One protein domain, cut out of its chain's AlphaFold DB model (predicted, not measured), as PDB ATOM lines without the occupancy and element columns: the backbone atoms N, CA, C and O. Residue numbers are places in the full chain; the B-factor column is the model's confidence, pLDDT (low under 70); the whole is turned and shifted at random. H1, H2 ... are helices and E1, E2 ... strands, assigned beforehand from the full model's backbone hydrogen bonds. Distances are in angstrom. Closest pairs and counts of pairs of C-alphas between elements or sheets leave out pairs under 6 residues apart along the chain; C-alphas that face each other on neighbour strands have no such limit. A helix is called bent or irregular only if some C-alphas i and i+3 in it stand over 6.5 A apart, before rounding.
ATOM      1  N   VAL A  10     -28.580   2.373 -46.096       95.81
ATOM      2  CA  VAL A  10     -28.154   1.050 -46.566       95.81
ATOM      3  C   VAL A  10     -27.939   1.103 -48.069       95.81
ATOM      4  O   VAL A  10     -28.777   1.615 -48.813       95.81
ATOM      5  N   THR A  11     -26.798   0.594 -48.529       94.38
ATOM      6  CA  THR A  11     -26.464   0.567 -49.960       94.38
ATOM      7  C   THR A  11     -26.672  -0.841 -50.494       94.38
ATOM      8  O   THR A  11     -26.067  -1.801 -50.026       94.38
ATOM      9  N   LEU A  12     -27.577  -0.970 -51.460       91.56
ATOM     10  CA  LEU A  12     -27.893  -2.231 -52.116       91.56
ATOM     11  C   LEU A  12     -26.743  -2.659 -53.036       91.56
ATOM     12  O   LEU A  12     -26.019  -1.823 -53.568       91.56
ATOM     13  N   MET A  13     -26.653  -3.957 -53.343       85.12
ATOM     14  CA  MET A  13     -25.652  -4.501 -54.282       85.12
ATOM     15  C   MET A  13     -25.725  -3.891 -55.692       85.12
ATOM     16  O   MET A  13     -24.765  -3.959 -56.450       85.12
ATOM     17  N   CYS A  14     -26.859  -3.290 -56.057       86.12
ATOM     18  CA  CYS A  14     -27.025  -2.554 -57.307       86.12
ATOM     19  C   CYS A  14     -26.519  -1.099 -57.253       86.12
ATOM     20  O   CYS A  14     -26.771  -0.353 -58.191       86.12
ATOM     21  N   GLY A  15     -25.897  -0.669 -56.150       90.75
ATOM     22  CA  GLY A  15     -25.363   0.685 -55.951       90.75
ATOM     23  C   GLY A  15     -26.384   1.731 -55.490       90.75
ATOM     24  O   GLY A  15     -26.021   2.871 -55.232       90.75
ATOM     25  N   HIS A  16     -27.658   1.362 -55.356       94.94
ATOM     26  CA  HIS A  16     -28.708   2.272 -54.901       94.94
ATOM     27  C   HIS A  16     -28.780   2.324 -53.377       94.94
ATOM     28  O   HIS A  16     -28.784   1.281 -52.721       94.94
ATOM     29  N   THR A  17     -28.930   3.526 -52.827       96.06
ATOM     30  CA  THR A  17     -28.997   3.751 -51.379       96.06
ATOM     31  C   THR A  17     -30.394   4.188 -50.945       96.06
ATOM     32  O   THR A  17     -31.064   4.967 -51.624       96.06
ATOM     33  N   ALA A  18     -30.848   3.673 -49.806       95.94
ATOM     34  CA  ALA A  18     -32.104   4.047 -49.160       95.94
ATOM     35  C   ALA A  18     -31.919   4.084 -47.635       95.94
ATOM     36  O   ALA A  18     -30.979   3.482 -47.121       95.94
ATOM     37  N   CYS A  19     -32.815   4.744 -46.893       95.12
ATOM     38  CA  CYS A  19     -32.849   4.596 -45.432       95.12
ATOM     39  C   CYS A  19     -33.167   3.141 -45.071       95.12
ATOM     40  O   CYS A  19     -34.022   2.521 -45.718       95.12
ATOM     41  N   ARG A  20     -32.551   2.615 -44.007       94.31
ATOM     42  CA  ARG A  20     -32.826   1.256 -43.514       94.31
ATOM     43  C   ARG A  20     -34.314   1.036 -43.243       94.31
ATOM     44  O   ARG A  20     -34.891   0.066 -43.726       94.31
ATOM     45  N   SER A  21     -34.953   1.985 -42.557       93.31
ATOM     46  CA  SER A  21     -36.388   1.959 -42.245       93.31
ATOM     47  C   SER A  21     -37.269   1.933 -43.501       93.31
ATOM     48  O   SER A  21     -38.247   1.186 -43.561       93.31
ATOM     49  N   CYS A  22     -36.896   2.680 -44.546       94.38
ATOM     50  CA  CYS A  22     -37.596   2.670 -45.832       94.38
ATOM     51  C   CYS A  22     -37.476   1.319 -46.543       94.38
ATOM     52  O   CYS A  22     -38.468   0.812 -47.066       94.38
ATOM     53  N   LEU A  23     -36.277   0.731 -46.562       93.94
ATOM     54  CA  LEU A  23     -36.057  -0.554 -47.219       93.94
ATOM     55  C   LEU A  23     -36.784  -1.697 -46.496       93.94
ATOM     56  O   LEU A  23     -37.334  -2.572 -47.159       93.94
ATOM     57  N   ILE A  24     -36.851  -1.661 -45.161       93.12
ATOM     58  CA  ILE A  24     -37.629  -2.623 -44.364       93.12
ATOM     59  C   ILE A  24     -39.109  -2.566 -44.746       93.12
ATOM     60  O   ILE A  24     -39.673  -3.600 -45.097       93.12
ATOM     61  N   ARG A  25     -39.720  -1.371 -44.766       92.56
ATOM     62  CA  ARG A  25     -41.129  -1.203 -45.179       92.56
ATOM     63  C   ARG A  25     -41.371  -1.749 -46.589       92.56
ATOM     64  O   ARG A  25     -42.391  -2.379 -46.849       92.56
ATOM     65  N   HIS A  26     -40.420  -1.539 -47.499       92.44
ATOM     66  CA  HIS A  26     -40.491  -2.097 -48.849       92.44
ATOM     67  C   HIS A  26     -40.457  -3.626 -48.837       92.44
ATOM     68  O   HIS A  26     -41.322  -4.248 -49.444       92.44
ATOM     69  N   PHE A  27     -39.533  -4.249 -48.109       90.81
ATOM     70  CA  PHE A  27     -39.473  -5.710 -47.998       90.81
ATOM     71  C   PHE A  27     -40.722  -6.316 -47.355       90.81
ATOM     72  O   PHE A  27     -41.240  -7.304 -47.870       90.81
ATOM     73  N   GLU A  28     -41.259  -5.697 -46.308       89.69
ATOM     74  CA  GLU A  28     -42.526  -6.104 -45.695       89.69
ATOM     75  C   GLU A  28     -43.698  -5.988 -46.671       89.69
ATOM     76  O   GLU A  28     -44.530  -6.887 -46.730       89.69
ATOM     77  N   SER A  29     -43.740  -4.935 -47.495       89.38
ATOM     78  CA  SER A  29     -44.787  -4.797 -48.516       89.38
ATOM     79  C   SER A  29     -44.730  -5.907 -49.573       89.38
ATOM     80  O   SER A  29     -45.766  -6.360 -50.059       89.38
ATOM     81  N   ILE A  30     -43.523  -6.384 -49.906       85.75
ATOM     82  CA  ILE A  30     -43.335  -7.509 -50.824       85.75
ATOM     83  C   ILE A  30     -43.731  -8.828 -50.135       85.75
ATOM     84  O   ILE A  30     -44.415  -9.636 -50.756       85.75
ATOM     85  N   ASP A  31     -43.375  -9.033 -48.859       82.44
ATOM     86  CA  ASP A  31     -43.743 -10.238 -48.086       82.44
ATOM     87  C   ASP A  31     -45.252 -10.339 -47.799       82.44
ATOM     88  O   ASP A  31     -45.804 -11.442 -47.719       82.44
ATOM     89  N   ALA A  32     -45.927  -9.194 -47.656       85.38
ATOM     90  CA  ALA A  32     -47.375  -9.111 -47.480       85.38
ATOM     91  C   ALA A  32     -48.140  -9.403 -48.784       85.38
ATOM     92  O   ALA A  32     -49.259  -9.916 -48.749       85.38
ATOM     93  N   ASN A  33     -47.549  -9.112 -49.946       85.50
ATOM     94  CA  ASN A  33     -48.179  -9.368 -51.235       85.50
ATOM     95  C   ASN A  33     -47.986 -10.833 -51.657       85.50
ATOM     96  O   ASN A  33     -46.895 -11.234 -52.055       85.50
ATOM     97  N   ARG A  34     -49.069 -11.622 -51.639       73.19
ATOM     98  CA  ARG A  34     -49.051 -13.066 -51.946       73.19
ATOM     99  C   ARG A  34     -48.371 -13.405 -53.280       73.19
ATOM    100  O   ARG A  34     -47.571 -14.332 -53.315       73.19
ATOM    101  N   ALA A  35     -48.637 -12.637 -54.340       72.12
ATOM    102  CA  ALA A  35     -48.076 -12.890 -55.670       72.12
ATOM    103  C   ALA A  35     -46.558 -12.640 -55.720       72.12
ATOM    104  O   ALA A  35     -45.809 -13.421 -56.302       72.12
ATOM    105  N   HIS A  36     -46.078 -11.579 -55.065       69.50
ATOM    106  CA  HIS A  36     -44.639 -11.327 -54.959       69.50
ATOM    107  C   HIS A  36     -43.943 -12.255 -53.955       69.50
ATOM    108  O   HIS A  36     -42.770 -12.581 -54.129       69.50
ATOM    109  N   ARG A  37     -44.652 -12.708 -52.921       69.88
ATOM    110  CA  ARG A  37     -44.145 -13.651 -51.924       69.88
ATOM    111  C   ARG A  37     -43.849 -15.023 -52.524       69.88
ATOM    112  O   ARG A  37     -42.866 -15.648 -52.139       69.88
ATOM    113  N   GLU A  38     -44.663 -15.484 -53.464       68.12
ATOM    114  CA  GLU A  38     -44.410 -16.727 -54.203       68.12
ATOM    115  C   GLU A  38     -43.132 -16.605 -55.050       68.12
ATOM    116  O   GLU A  38     -42.211 -17.406 -54.915       68.12
ATOM    117  N   GLN A  39     -42.972 -15.488 -55.768       62.94
ATOM    118  CA  GLN A  39     -41.735 -15.175 -56.489       62.94
ATOM    119  C   GLN A  39     -40.503 -15.070 -55.563       62.94
ATOM    120  O   GLN A  39     -39.399 -15.477 -55.939       62.94
ATOM    121  N   LEU A  40     -40.661 -14.528 -54.353       67.75
ATOM    122  CA  LEU A  40     -39.612 -14.489 -53.329       67.75
ATOM    123  C   LEU A  40     -39.251 -15.884 -52.813       67.75
ATOM    124  O   LEU A  40     -38.069 -16.151 -52.624       67.75
ATOM    125  N   ARG A  41     -40.238 -16.759 -52.584       63.94
ATOM    126  CA  ARG A  41     -40.007 -18.138 -52.129       63.94
ATOM    127  C   ARG A  41     -39.158 -18.922 -53.122       63.94
ATOM    128  O   ARG A  41     -38.217 -19.584 -52.705       63.94
ATOM    129  N   ASP A  42     -39.435 -18.766 -54.411       61.19
ATOM    130  CA  ASP A  42     -38.730 -19.508 -55.458       61.19
ATOM    131  C   ASP A  42     -37.345 -18.926 -55.769       61.19
ATOM    132  O   ASP A  42     -36.418 -19.628 -56.185       61.19
ATOM    133  N   SER A  43     -37.190 -17.607 -55.615       68.50
ATOM    134  CA  SER A  43     -35.986 -16.912 -56.063       68.50
ATOM    135  C   SER A  43     -35.045 -16.490 -54.939       68.50
ATOM    136  O   SER A  43     -33.842 -16.470 -55.184       68.50
ATOM    137  N   GLY A  44     -35.545 -16.140 -53.754       74.50
ATOM    138  CA  GLY A  44     -34.785 -15.492 -52.679       74.50
ATOM    139  C   GLY A  44     -34.444 -14.013 -52.941       74.50
ATOM    140  O   GLY A  44     -33.670 -13.417 -52.187       74.50
ATOM    141  N   PHE A  45     -34.988 -13.406 -54.005       80.88
ATOM    142  CA  PHE A  45     -34.694 -12.022 -54.398       80.88
ATOM    143  C   PHE A  45     -35.940 -11.136 -54.357       80.88
ATOM    144  O   PHE A  45     -36.982 -11.477 -54.912       80.88
ATOM    145  N   ALA A  46     -35.790  -9.947 -53.778       85.25
ATOM    146  CA  ALA A  46     -36.717  -8.836 -53.956       85.25
ATOM    147  C   ALA A  46     -36.296  -7.946 -55.128       85.25
ATOM    148  O   ALA A  46     -35.195  -8.036 -55.669       85.25
ATOM    149  N   THR A  47     -37.176  -7.025 -55.503       87.50
ATOM    150  CA  THR A  47     -36.871  -5.967 -56.465       87.50
ATOM    151  C   THR A  47     -36.388  -4.712 -55.752       87.50
ATOM    152  O   THR A  47     -37.013  -4.264 -54.792       87.50
ATOM    153  N   CYS A  48     -35.325  -4.087 -56.255       90.25
ATOM    154  CA  CYS A  48     -34.900  -2.762 -55.814       90.25
ATOM    155  C   CYS A  48     -36.023  -1.731 -56.046       90.25
ATOM    156  O   CYS A  48     -36.559  -1.673 -57.154       90.25
ATOM    157  N   PRO A  49     -36.353  -0.876 -55.065       91.25
ATOM    158  CA  PRO A  49     -37.423   0.113 -55.215       91.25
ATOM    159  C   PRO A  49     -37.112   1.214 -56.243       91.25
ATOM    160  O   PRO A  49     -38.037   1.835 -56.751       91.25
ATOM    161  N   LEU A  50     -35.834   1.457 -56.568       91.62
ATOM    162  CA  LEU A  50     -35.430   2.519 -57.500       91.62
ATOM    163  C   LEU A  50     -35.317   2.025 -58.947       91.62
ATOM    164  O   LEU A  50     -35.901   2.613 -59.848       91.62
ATOM    165  N   ALA A  51     -34.594   0.925 -59.166       88.56
ATOM    166  CA  ALA A  51     -34.296   0.424 -60.513       88.56
ATOM    167  C   ALA A  51     -34.945  -0.927 -60.843       88.56
ATOM    168  O   ALA A  51     -34.722  -1.464 -61.925       88.56
ATOM    169  N   ARG A  52     -35.720  -1.510 -59.916       87.56
ATOM    170  CA  ARG A  52     -36.379  -2.825 -60.058       87.56
ATOM    171  C   ARG A  52     -35.436  -3.988 -60.388       87.56
ATOM    172  O   ARG A  52     -35.886  -5.064 -60.767       87.56
ATOM    173  N   CYS A  53     -34.131  -3.805 -60.210       85.19
ATOM    174  CA  CYS A  53     -33.148  -4.870 -60.343       85.19
ATOM    175  C   CYS A  53     -33.277  -5.887 -59.192       85.19
ATOM    176  O   CYS A  53     -33.679  -5.505 -58.087       85.19
ATOM    177  N   PRO A  54     -32.919  -7.163 -59.418       83.12
ATOM    178  CA  PRO A  54     -32.986  -8.193 -58.388       83.12
ATOM    179  C   PRO A  54     -31.950  -7.932 -57.289       83.12
ATOM    180  O   PRO A  54     -30.752  -7.803 -57.560       83.12
ATOM    181  N   ILE A  55     -32.416  -7.870 -56.046       86.25
ATOM    182  CA  ILE A  55     -31.610  -7.701 -54.835       86.25
ATOM    183  C   ILE A  55     -31.917  -8.831 -53.849       86.25
ATOM    184  O   ILE A  55     -33.061  -9.283 -53.794       86.25
ATOM    185  N   PRO A  56     -30.931  -9.326 -53.084       82.75
ATOM    186  CA  PRO A  56     -31.190 -10.348 -52.076       82.75
ATOM    187  C   PRO A  56     -32.240  -9.856 -51.075       82.75
ATOM    188  O   PRO A  56     -32.195  -8.693 -50.666       82.75
ATOM    189  N   PHE A  57     -33.166 -10.725 -50.658       84.69
ATOM    190  CA  PHE A  57     -34.161 -10.399 -49.626       84.69
ATOM    191  C   PHE A  57     -33.551 -10.427 -48.215       84.69
ATOM    192  O   PHE A  57     -34.049 -11.073 -47.307       84.69
ATOM    193  N   ILE A  58     -32.414  -9.762 -48.031       84.06
ATOM    194  CA  ILE A  58     -31.708  -9.653 -46.755       84.06
ATOM    195  C   ILE A  58     -31.394  -8.189 -46.538       84.06
ATOM    196  O   ILE A  58     -30.970  -7.497 -47.463       84.06
ATOM    197  N   MET A  59     -31.602  -7.721 -45.311       89.62
ATOM    198  CA  MET A  59     -31.257  -6.354 -44.961       89.62
ATOM    199  C   MET A  59     -29.735  -6.167 -45.023       89.62
ATOM    200  O   MET A  59     -29.040  -6.870 -44.285       89.62
ATOM    201  N   PRO A  60     -29.217  -5.249 -45.859       89.25
ATOM    202  CA  PRO A  60     -27.800  -4.925 -45.869       89.25
ATOM    203  C   PRO A  60     -27.381  -4.197 -44.591       89.25
ATOM    204  O   PRO A  60     -28.207  -3.667 -43.838       89.25
ATOM    205  N   GLU A  61     -26.072  -4.134 -44.389       90.12
ATOM    206  CA  GLU A  61     -25.470  -3.309 -43.352       90.12
ATOM    207  C   GLU A  61     -25.598  -1.816 -43.669       90.12
ATOM    208  O   GLU A  61     -25.770  -1.391 -44.819       90.12
ATOM    209  N   VAL A  62     -25.514  -1.014 -42.611       94.56
ATOM    210  CA  VAL A  62     -25.512   0.442 -42.718       94.56
ATOM    211  C   VAL A  62     -24.186   0.894 -43.324       94.56
ATOM    212  O   VAL A  62     -23.108   0.488 -42.900       94.56
ATOM    213  N   ASN A  63     -24.263   1.779 -44.311       96.25
ATOM    214  CA  ASN A  63     -23.111   2.458 -44.870       96.25
ATOM    215  C   ASN A  63     -22.667   3.562 -43.900       96.25
ATOM    216  O   ASN A  63     -23.162   4.690 -43.947       96.25
ATOM    217  N   PHE A  64     -21.738   3.222 -43.006       95.25
ATOM    218  CA  PHE A  64     -21.239   4.135 -41.977       95.25
ATOM    219  C   PHE A  64     -20.567   5.385 -42.548       95.25
ATOM    220  O   PHE A  64     -20.711   6.452 -41.961       95.25
ATOM    221  N   VAL A  65     -19.904   5.279 -43.705       96.88
ATOM    222  CA  VAL A  65     -19.264   6.423 -44.377       96.88
ATOM    223  C   VAL A  65     -20.315   7.426 -44.836       96.88
ATOM    224  O   VAL A  65     -20.192   8.625 -44.592       96.88
ATOM    225  N   LEU A  66     -21.392   6.952 -45.467       96.69
ATOM    226  CA  LEU A  66     -22.472   7.845 -45.875       96.69
ATOM    227  C   LEU A  66     -23.222   8.398 -44.658       96.69
ATOM    228  O   LEU A  66     -23.566   9.575 -44.643       96.69
ATOM    229  N   ARG A  67     -23.434   7.584 -43.616       96.25
ATOM    230  CA  ARG A  67     -24.062   8.035 -42.367       96.25
ATOM    231  C   ARG A  67     -23.274   9.175 -41.720       96.25
ATOM    232  O   ARG A  67     -23.874  10.189 -41.376       96.25
ATOM    233  N   SER A  68     -21.958   9.026 -41.566       96.62
ATOM    234  CA  SER A  68     -21.109  10.063 -40.970       96.62
ATOM    235  C   SER A  68     -21.062  11.317 -41.839       96.62
ATOM    236  O   SER A  68     -21.202  12.414 -41.313       96.62
ATOM    237  N   THR A  69     -20.977  11.164 -43.163       97.44
ATOM    238  CA  THR A  69     -20.994  12.290 -44.114       97.44
ATOM    239  C   THR A  69     -22.297  13.090 -44.025       97.44
ATOM    240  O   THR A  69     -22.288  14.321 -43.999       97.44
ATOM    241  N   VAL A  70     -23.440  12.406 -43.947       96.75
ATOM    242  CA  VAL A  70     -24.759  13.045 -43.819       96.75
ATOM    243  C   VAL A  70     -24.901  13.739 -42.463       96.75
ATOM    244  O   VAL A  70     -25.358  14.878 -42.410       96.75
ATOM    245  N   LEU A  71     -24.451  13.095 -41.382       96.19
ATOM    246  CA  LEU A  71     -24.466  13.676 -40.039       96.19
ATOM    247  C   LEU A  71     -23.575  14.921 -39.935       96.19
ATOM    248  O   LEU A  71     -23.972  15.896 -39.312       96.19
ATOM    249  N   GLN A  72     -22.395  14.900 -40.555       96.88
ATOM    250  CA  GLN A  72     -21.471  16.036 -40.560       96.88
ATOM    251  C   GLN A  72     -22.001  17.208 -41.390       96.88
ATOM    252  O   GLN A  72     -21.882  18.354 -40.976       96.88
ATOM    253  N   SER A  73     -22.581  16.928 -42.558       97.50
ATOM    254  CA  SER A  73     -23.050  17.976 -43.473       97.50
ATOM    255  C   SER A  73     -24.385  18.599 -43.058       97.50
ATOM    256  O   SER A  73     -24.620  19.767 -43.345       97.50
ATOM    257  N   HIS A  74     -25.267  17.840 -42.402       96.88
ATOM    258  CA  HIS A  74     -26.629  18.280 -42.084       96.88
ATOM    259  C   HIS A  74     -27.100  17.779 -40.699       96.88
ATOM    260  O   HIS A  74     -28.127  17.093 -40.607       96.88
ATOM    261  N   PRO A  75     -26.389  18.114 -39.604       95.81
ATOM    262  CA  PRO A  75     -26.672  17.582 -38.268       95.81
ATOM    263  C   PRO A  75     -28.075  17.937 -37.761       95.81
ATOM    264  O   PRO A  75     -28.759  17.078 -37.210       95.81
ATOM    265  N   GLU A  76     -28.545  19.164 -38.003       95.38
ATOM    266  CA  GLU A  76     -29.868  19.622 -37.551       95.38
ATOM    267  C   GLU A  76     -31.009  18.833 -38.200       95.38
ATOM    268  O   GLU A  76     -31.951  18.418 -37.529       95.38
ATOM    269  N   ARG A  77     -30.899  18.546 -39.504       94.00
ATOM    270  CA  ARG A  77     -31.900  17.747 -40.225       94.00
ATOM    271  C   ARG A  77     -31.913  16.296 -39.758       94.00
ATOM    272  O   ARG A  77     -32.981  15.695 -39.673       94.00
ATOM    273  N   VAL A  78     -30.742  15.734 -39.452       94.00
ATOM    274  CA  VAL A  78     -30.640  14.388 -38.876       94.00
ATOM    275  C   VAL A  78     -31.284  14.350 -37.489       94.00
ATOM    276  O   VAL A  78     -32.085  13.458 -37.228       94.00
ATOM    277  N   ALA A  79     -30.993  15.330 -36.629       92.12
ATOM    278  CA  ALA A  79     -31.579  15.426 -35.294       92.12
ATOM    279  C   ALA A  79     -33.109  15.564 -35.344       92.12
ATOM    280  O   ALA A  79     -33.807  14.802 -34.676       92.12
ATOM    281  N   ALA A  80     -33.632  16.457 -36.190       91.69
ATOM    282  CA  ALA A  80     -35.071  16.643 -36.374       91.69
ATOM    283  C   ALA A  80     -35.766  15.352 -36.834       91.69
ATOM    284  O   ALA A  80     -36.836  15.000 -36.343       91.69
ATOM    285  N   ARG A  81     -35.135  14.601 -37.743       89.88
ATOM    286  CA  ARG A  81     -35.686  13.336 -38.230       89.88
ATOM    287  C   ARG A  81     -35.641  12.220 -37.182       89.88
ATOM    288  O   ARG A  81     -36.575  11.428 -37.120       89.88
ATOM    289  N   LEU A  82     -34.594  12.163 -36.356       86.94
ATOM    290  CA  LEU A  82     -34.491  11.203 -35.248       86.94
ATOM    291  C   LEU A  82     -35.500  11.476 -34.124       86.94
ATOM    292  O   LEU A  82     -35.875  10.545 -33.421       86.94
ATOM    293  N   GLN A  83     -35.936  12.726 -33.958       84.06
ATOM    294  CA  GLN A  83     -36.997  13.104 -33.017       84.06
ATOM    295  C   GLN A  83     -38.413  12.781 -33.536       84.06
ATOM    296  O   GLN A  83     -39.364  12.845 -32.762       84.06
ATOM    297  N   GLY A  84     -38.559  12.465 -34.829       77.94
ATOM    298  CA  GLY A  84     -39.840  12.190 -35.487       77.94
ATOM    299  C   GLY A  84     -40.151  10.697 -35.670       77.94
ATOM    300  O   GLY A  84     -39.870   9.870 -34.812       77.94
ATOM    301  N   ASP A  85     -40.729  10.357 -36.828       69.75
ATOM    302  CA  ASP A  85     -41.316   9.050 -37.196       69.75
ATOM    303  C   ASP A  85     -40.342   7.851 -37.312       69.75
ATOM    304  O   ASP A  85     -40.704   6.806 -37.882       69.75
ATOM    305  N   GLU A  86     -39.091   7.967 -36.857       76.62
ATOM    306  CA  GLU A  86     -38.192   6.810 -36.863       76.62
ATOM    307  C   GLU A  86     -38.591   5.839 -35.736       76.62
ATOM    308  O   GLU A  86     -38.700   6.226 -34.571       76.62
ATOM    309  N   PRO A  87     -38.846   4.558 -36.057       76.31
ATOM    310  CA  PRO A  87     -39.186   3.568 -35.048       76.31
ATOM    311  C   PRO A  87     -38.020   3.374 -34.076       76.31
ATOM    312  O   PRO A  87     -36.853   3.436 -34.469       76.31
ATOM    313  N   ALA A  88     -38.349   3.059 -32.820       81.75
ATOM    314  CA  ALA A  88     -37.355   2.754 -31.797       81.75
ATOM    315  C   ALA A  88     -36.347   1.689 -32.290       81.75
ATOM    316  O   ALA A  88     -36.755   0.749 -32.989       81.75
ATOM    317  N   PRO A  89     -35.053   1.791 -31.920       82.69
ATOM    318  CA  PRO A  89     -34.009   0.883 -32.401       82.69
ATOM    319  C   PRO A  89     -34.350  -0.602 -32.224       82.69
ATOM    320  O   PRO A  89     -34.165  -1.389 -33.153       82.69
ATOM    321  N   ASP A  90     -34.936  -0.970 -31.082       85.12
ATOM    322  CA  ASP A  90     -35.310  -2.355 -30.772       85.12
ATOM    323  C   ASP A  90     -36.422  -2.873 -31.692       85.12
ATOM    324  O   ASP A  90     -36.348  -3.987 -32.215       85.12
ATOM    325  N   ALA A  91     -37.426  -2.037 -31.971       86.81
ATOM    326  CA  ALA A  91     -38.509  -2.371 -32.892       86.81
ATOM    327  C   ALA A  91     -37.995  -2.519 -34.332       86.81
ATOM    328  O   ALA A  91     -38.424  -3.408 -35.072       86.81
ATOM    329  N   LEU A  92     -37.047  -1.670 -34.740       87.12
ATOM    330  CA  LEU A  92     -36.398  -1.775 -36.042       87.12
ATOM    331  C   LEU A  92     -35.589  -3.074 -36.153       87.12
ATOM    332  O   LEU A  92     -35.680  -3.774 -37.165       87.12
ATOM    333  N   GLN A  93     -34.836  -3.422 -35.109       87.75
ATOM    334  CA  GLN A  93     -34.023  -4.633 -35.075       87.75
ATOM    335  C   GLN A  93     -34.883  -5.903 -35.084       87.75
ATOM    336  O   GLN A  93     -34.570  -6.841 -35.818       87.75
ATOM    337  N   ALA A  94     -36.008  -5.920 -34.367       88.88
ATOM    338  CA  ALA A  94     -36.961  -7.030 -34.409       88.88
ATOM    339  C   ALA A  94     -37.494  -7.284 -35.833       88.88
ATOM    340  O   ALA A  94     -37.546  -8.429 -36.289       88.88
ATOM    341  N   ARG A  95     -37.809  -6.218 -36.580       90.75
ATOM    342  CA  ARG A  95     -38.251  -6.313 -37.985       90.75
ATOM    343  C   ARG A  95     -37.154  -6.843 -38.904       90.75
ATOM    344  O   ARG A  95     -37.426  -7.643 -39.796       90.75
ATOM    345  N   ILE A  96     -35.902  -6.446 -38.674       87.94
ATOM    346  CA  ILE A  96     -34.749  -6.977 -39.415       87.94
ATOM    347  C   ILE A  96     -34.592  -8.475 -39.161       87.94
ATOM    348  O   ILE A  96     -34.467  -9.240 -40.118       87.94
ATOM    349  N   ASN A  97     -34.662  -8.894 -37.897       88.06
ATOM    350  CA  ASN A  97     -34.559 -10.299 -37.513       88.06
ATOM    351  C   ASN A  97     -35.677 -11.132 -38.160       88.06
ATOM    352  O   ASN A  97     -35.412 -12.204 -38.699       88.06
ATOM    353  N   TYR A  98     -36.909 -10.610 -38.186       87.62
ATOM    354  CA  TYR A  98     -38.029 -11.232 -38.891       87.62
ATOM    355  C   TYR A  98     -37.747 -11.413 -40.393       87.62
ATOM    356  O   TYR A  98     -37.929 -12.507 -40.930       87.62
ATOM    357  N   LEU A  99     -37.259 -10.370 -41.075       85.12
ATOM    358  CA  LEU A  99     -36.925 -10.441 -42.502       85.12
ATOM    359  C   LEU A  99     -35.797 -11.439 -42.781       85.12
ATOM    360  O   LEU A  99     -35.863 -12.191 -43.752       85.12
ATOM    361  N   HIS A 100     -34.780 -11.488 -41.919       84.50
ATOM    362  CA  HIS A 100     -33.693 -12.463 -42.016       84.50
ATOM    363  C   HIS A 100     -34.191 -13.896 -41.811       84.50
ATOM    364  O   HIS A 100     -33.854 -14.766 -42.613       84.50
ATOM    365  N   ALA A 101     -35.039 -14.142 -40.808       82.62
ATOM    366  CA  ALA A 101     -35.653 -15.450 -40.579       82.62
ATOM    367  C   ALA A 101     -36.534 -15.880 -41.764       82.62
ATOM    368  O   ALA A 101     -36.494 -17.033 -42.197       82.62
ATOM    369  N   ARG A 102     -37.282 -14.942 -42.356       78.75
ATOM    370  CA  ARG A 102     -38.086 -15.198 -43.557       78.75
ATOM    371  C   ARG A 102     -37.217 -15.571 -44.758       78.75
ATOM    372  O   ARG A 102     -37.521 -16.547 -45.438       78.75
ATOM    373  N   ALA A 103     -36.142 -14.824 -44.997       75.00
ATOM    374  CA  ALA A 103     -35.173 -15.129 -46.046       75.00
ATOM    375  C   ALA A 103     -34.475 -16.475 -45.811       75.00
ATOM    376  O   ALA A 103     -34.107 -17.169 -46.761       75.00
ATOM    377  N   ALA A 104     -34.305 -16.859 -44.541       73.50
ATOM    378  CA  ALA A 104     -33.757 -18.155 -44.196       73.50
ATOM    379  C   ALA A 104     -34.706 -19.302 -44.576       73.50
ATOM    380  O   ALA A 104     -34.273 -20.304 -45.144       73.50
ATOM    381  N   ALA A 105     -36.006 -19.111 -44.342       70.81
ATOM    382  CA  ALA A 105     -37.050 -20.079 -44.663       70.81
ATOM    383  C   ALA A 105     -37.314 -20.251 -46.174       70.81
ATOM    384  O   ALA A 105     -37.842 -21.282 -46.579       70.81
ATOM    385  N   SER A 106     -36.939 -19.295 -47.033       65.62
ATOM    386  CA  SER A 106     -37.110 -19.391 -48.496       65.62
ATOM    387  C   SER A 106     -36.042 -20.254 -49.199       65.62
ATOM    388  O   SER A 106     -35.685 -19.982 -50.339       65.62
ATOM    389  N   GLY A 107     -35.453 -21.246 -48.520       55.78
ATOM    390  CA  GLY A 107     -34.482 -22.192 -49.104       55.78
ATOM    391  C   GLY A 107     -33.082 -21.631 -49.408       55.78
ATOM    392  O   GLY A 107     -32.163 -22.395 -49.683       55.78
ATOM    393  N   PHE A 108     -32.882 -20.314 -49.298       53.72
ATOM    394  CA  PHE A 108     -31.584 -19.632 -49.453       53.72
ATOM    395  C   PHE A 108     -30.875 -19.347 -48.114       53.72
ATOM    396  O   PHE A 108     -29.791 -18.759 -48.097       53.72
ATOM    397  N   GLY A 109     -31.464 -19.765 -46.989       48.59
ATOM    398  CA  GLY A 109     -30.985 -19.461 -45.637       48.59
ATOM    399  C   GLY A 109     -29.644 -20.037 -45.228       48.59
ATOM    400  O   GLY A 109     -29.018 -19.490 -44.325       48.59
ATOM    401  N   GLY A 110     -29.192 -21.101 -45.894       47.34
ATOM    402  CA  GLY A 110     -27.920 -21.760 -45.588       47.34
ATOM    403  C   GLY A 110     -26.709 -21.196 -46.332       47.34
ATOM    404  O   GLY A 110     -25.588 -21.589 -46.037       47.34
ATOM    405  N   LEU A 111     -26.905 -20.299 -47.303       52.94
ATOM    406  CA  LEU A 111     -25.809 -19.803 -48.133       52.94
ATOM    407  C   LEU A 111     -25.101 -18.639 -47.442       52.94
ATOM    408  O   LEU A 111     -25.747 -17.698 -46.958       52.94
TER     409      LEU A 111
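Overview. This is residues 10 to 111 of the 493 residues of the protein "zf-RING_UBOX domain-containing protein" of Chrysochromulina tobinii (UniProt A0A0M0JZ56). An elongated domain: the long helix H5 crosses H1 at one part of the body, with H2 making a corner at the end of H1 and the small hairpin E2 and E3 beside H1 and H2. At the other end H3 and H4 form a V, from which residues 75 to 82 of H4 stick out, save 78 and 79. The printed part has 102 residues, with five named helices and three named strands in the order E1 H1 H2 E2 E3 H3 H4 H5, and is mostly helix. E2 and E3 make an antiparallel sheet; the whole is compact, with a radius of gyration of the C-alphas of 14.7 A and spans of 44 by 27 by 24 A.

Along the chain. E1, residues 17 to 19, begins at C-alpha (-28.997, 3.751, -51.379). H1 is residues 20 to 32, 18.3 A, and H2 residues 34 to 43, 14.2 A. E2 is residues 45 to 47 and E3 residues 54 to 56. H3 is residues 64 to 73, 14.0 A, and H4 residues 75 to 82. H5, residues 89 to 108, 26.8 A, ends at C-alpha (-31.584, -19.632, -49.453); it is irregular, with C-alphas 105 and 108 7.3 A apart.

Arrangement. E1 pairs with no named strand and meets H1 only through their link. H1 and H2 touch only at the corner, closest at the C-alphas of Asp 31 and Arg 37, 5.2 A, about perpendicular at 76 degrees. In the hairpin E2 and E3, N 46 and O 55 are within hydrogen-bond range, 2.8 A. H3 and H4 are close but not clearly touching, closest at the C-alphas of Leu 71 and Val 78, 6.3 A. H5 touches H1 with residues 92 to 99 alone, closest at the C-alphas of Ile 24 and Ile 96, 7.2 A, at a steep tilt of 46 degrees, the same way. H5 and H2 touch only at their ends, closest at the C-alphas of Arg 41 and Ser 106, 4.8 A. Every O i to N i+4 pair is within hydrogen-bond range in H1, H3 and H4; in H2 5 of 6, in H5 14 of 16.

Size, cuts and confidence. The C-alphas of Asp 42 and Glu 76, the two farthest apart, are 43.9 A apart. The printed part has no cut and no long link. The pLDDT is under 70 at residues 36 to 43, 85 and 106 to 111.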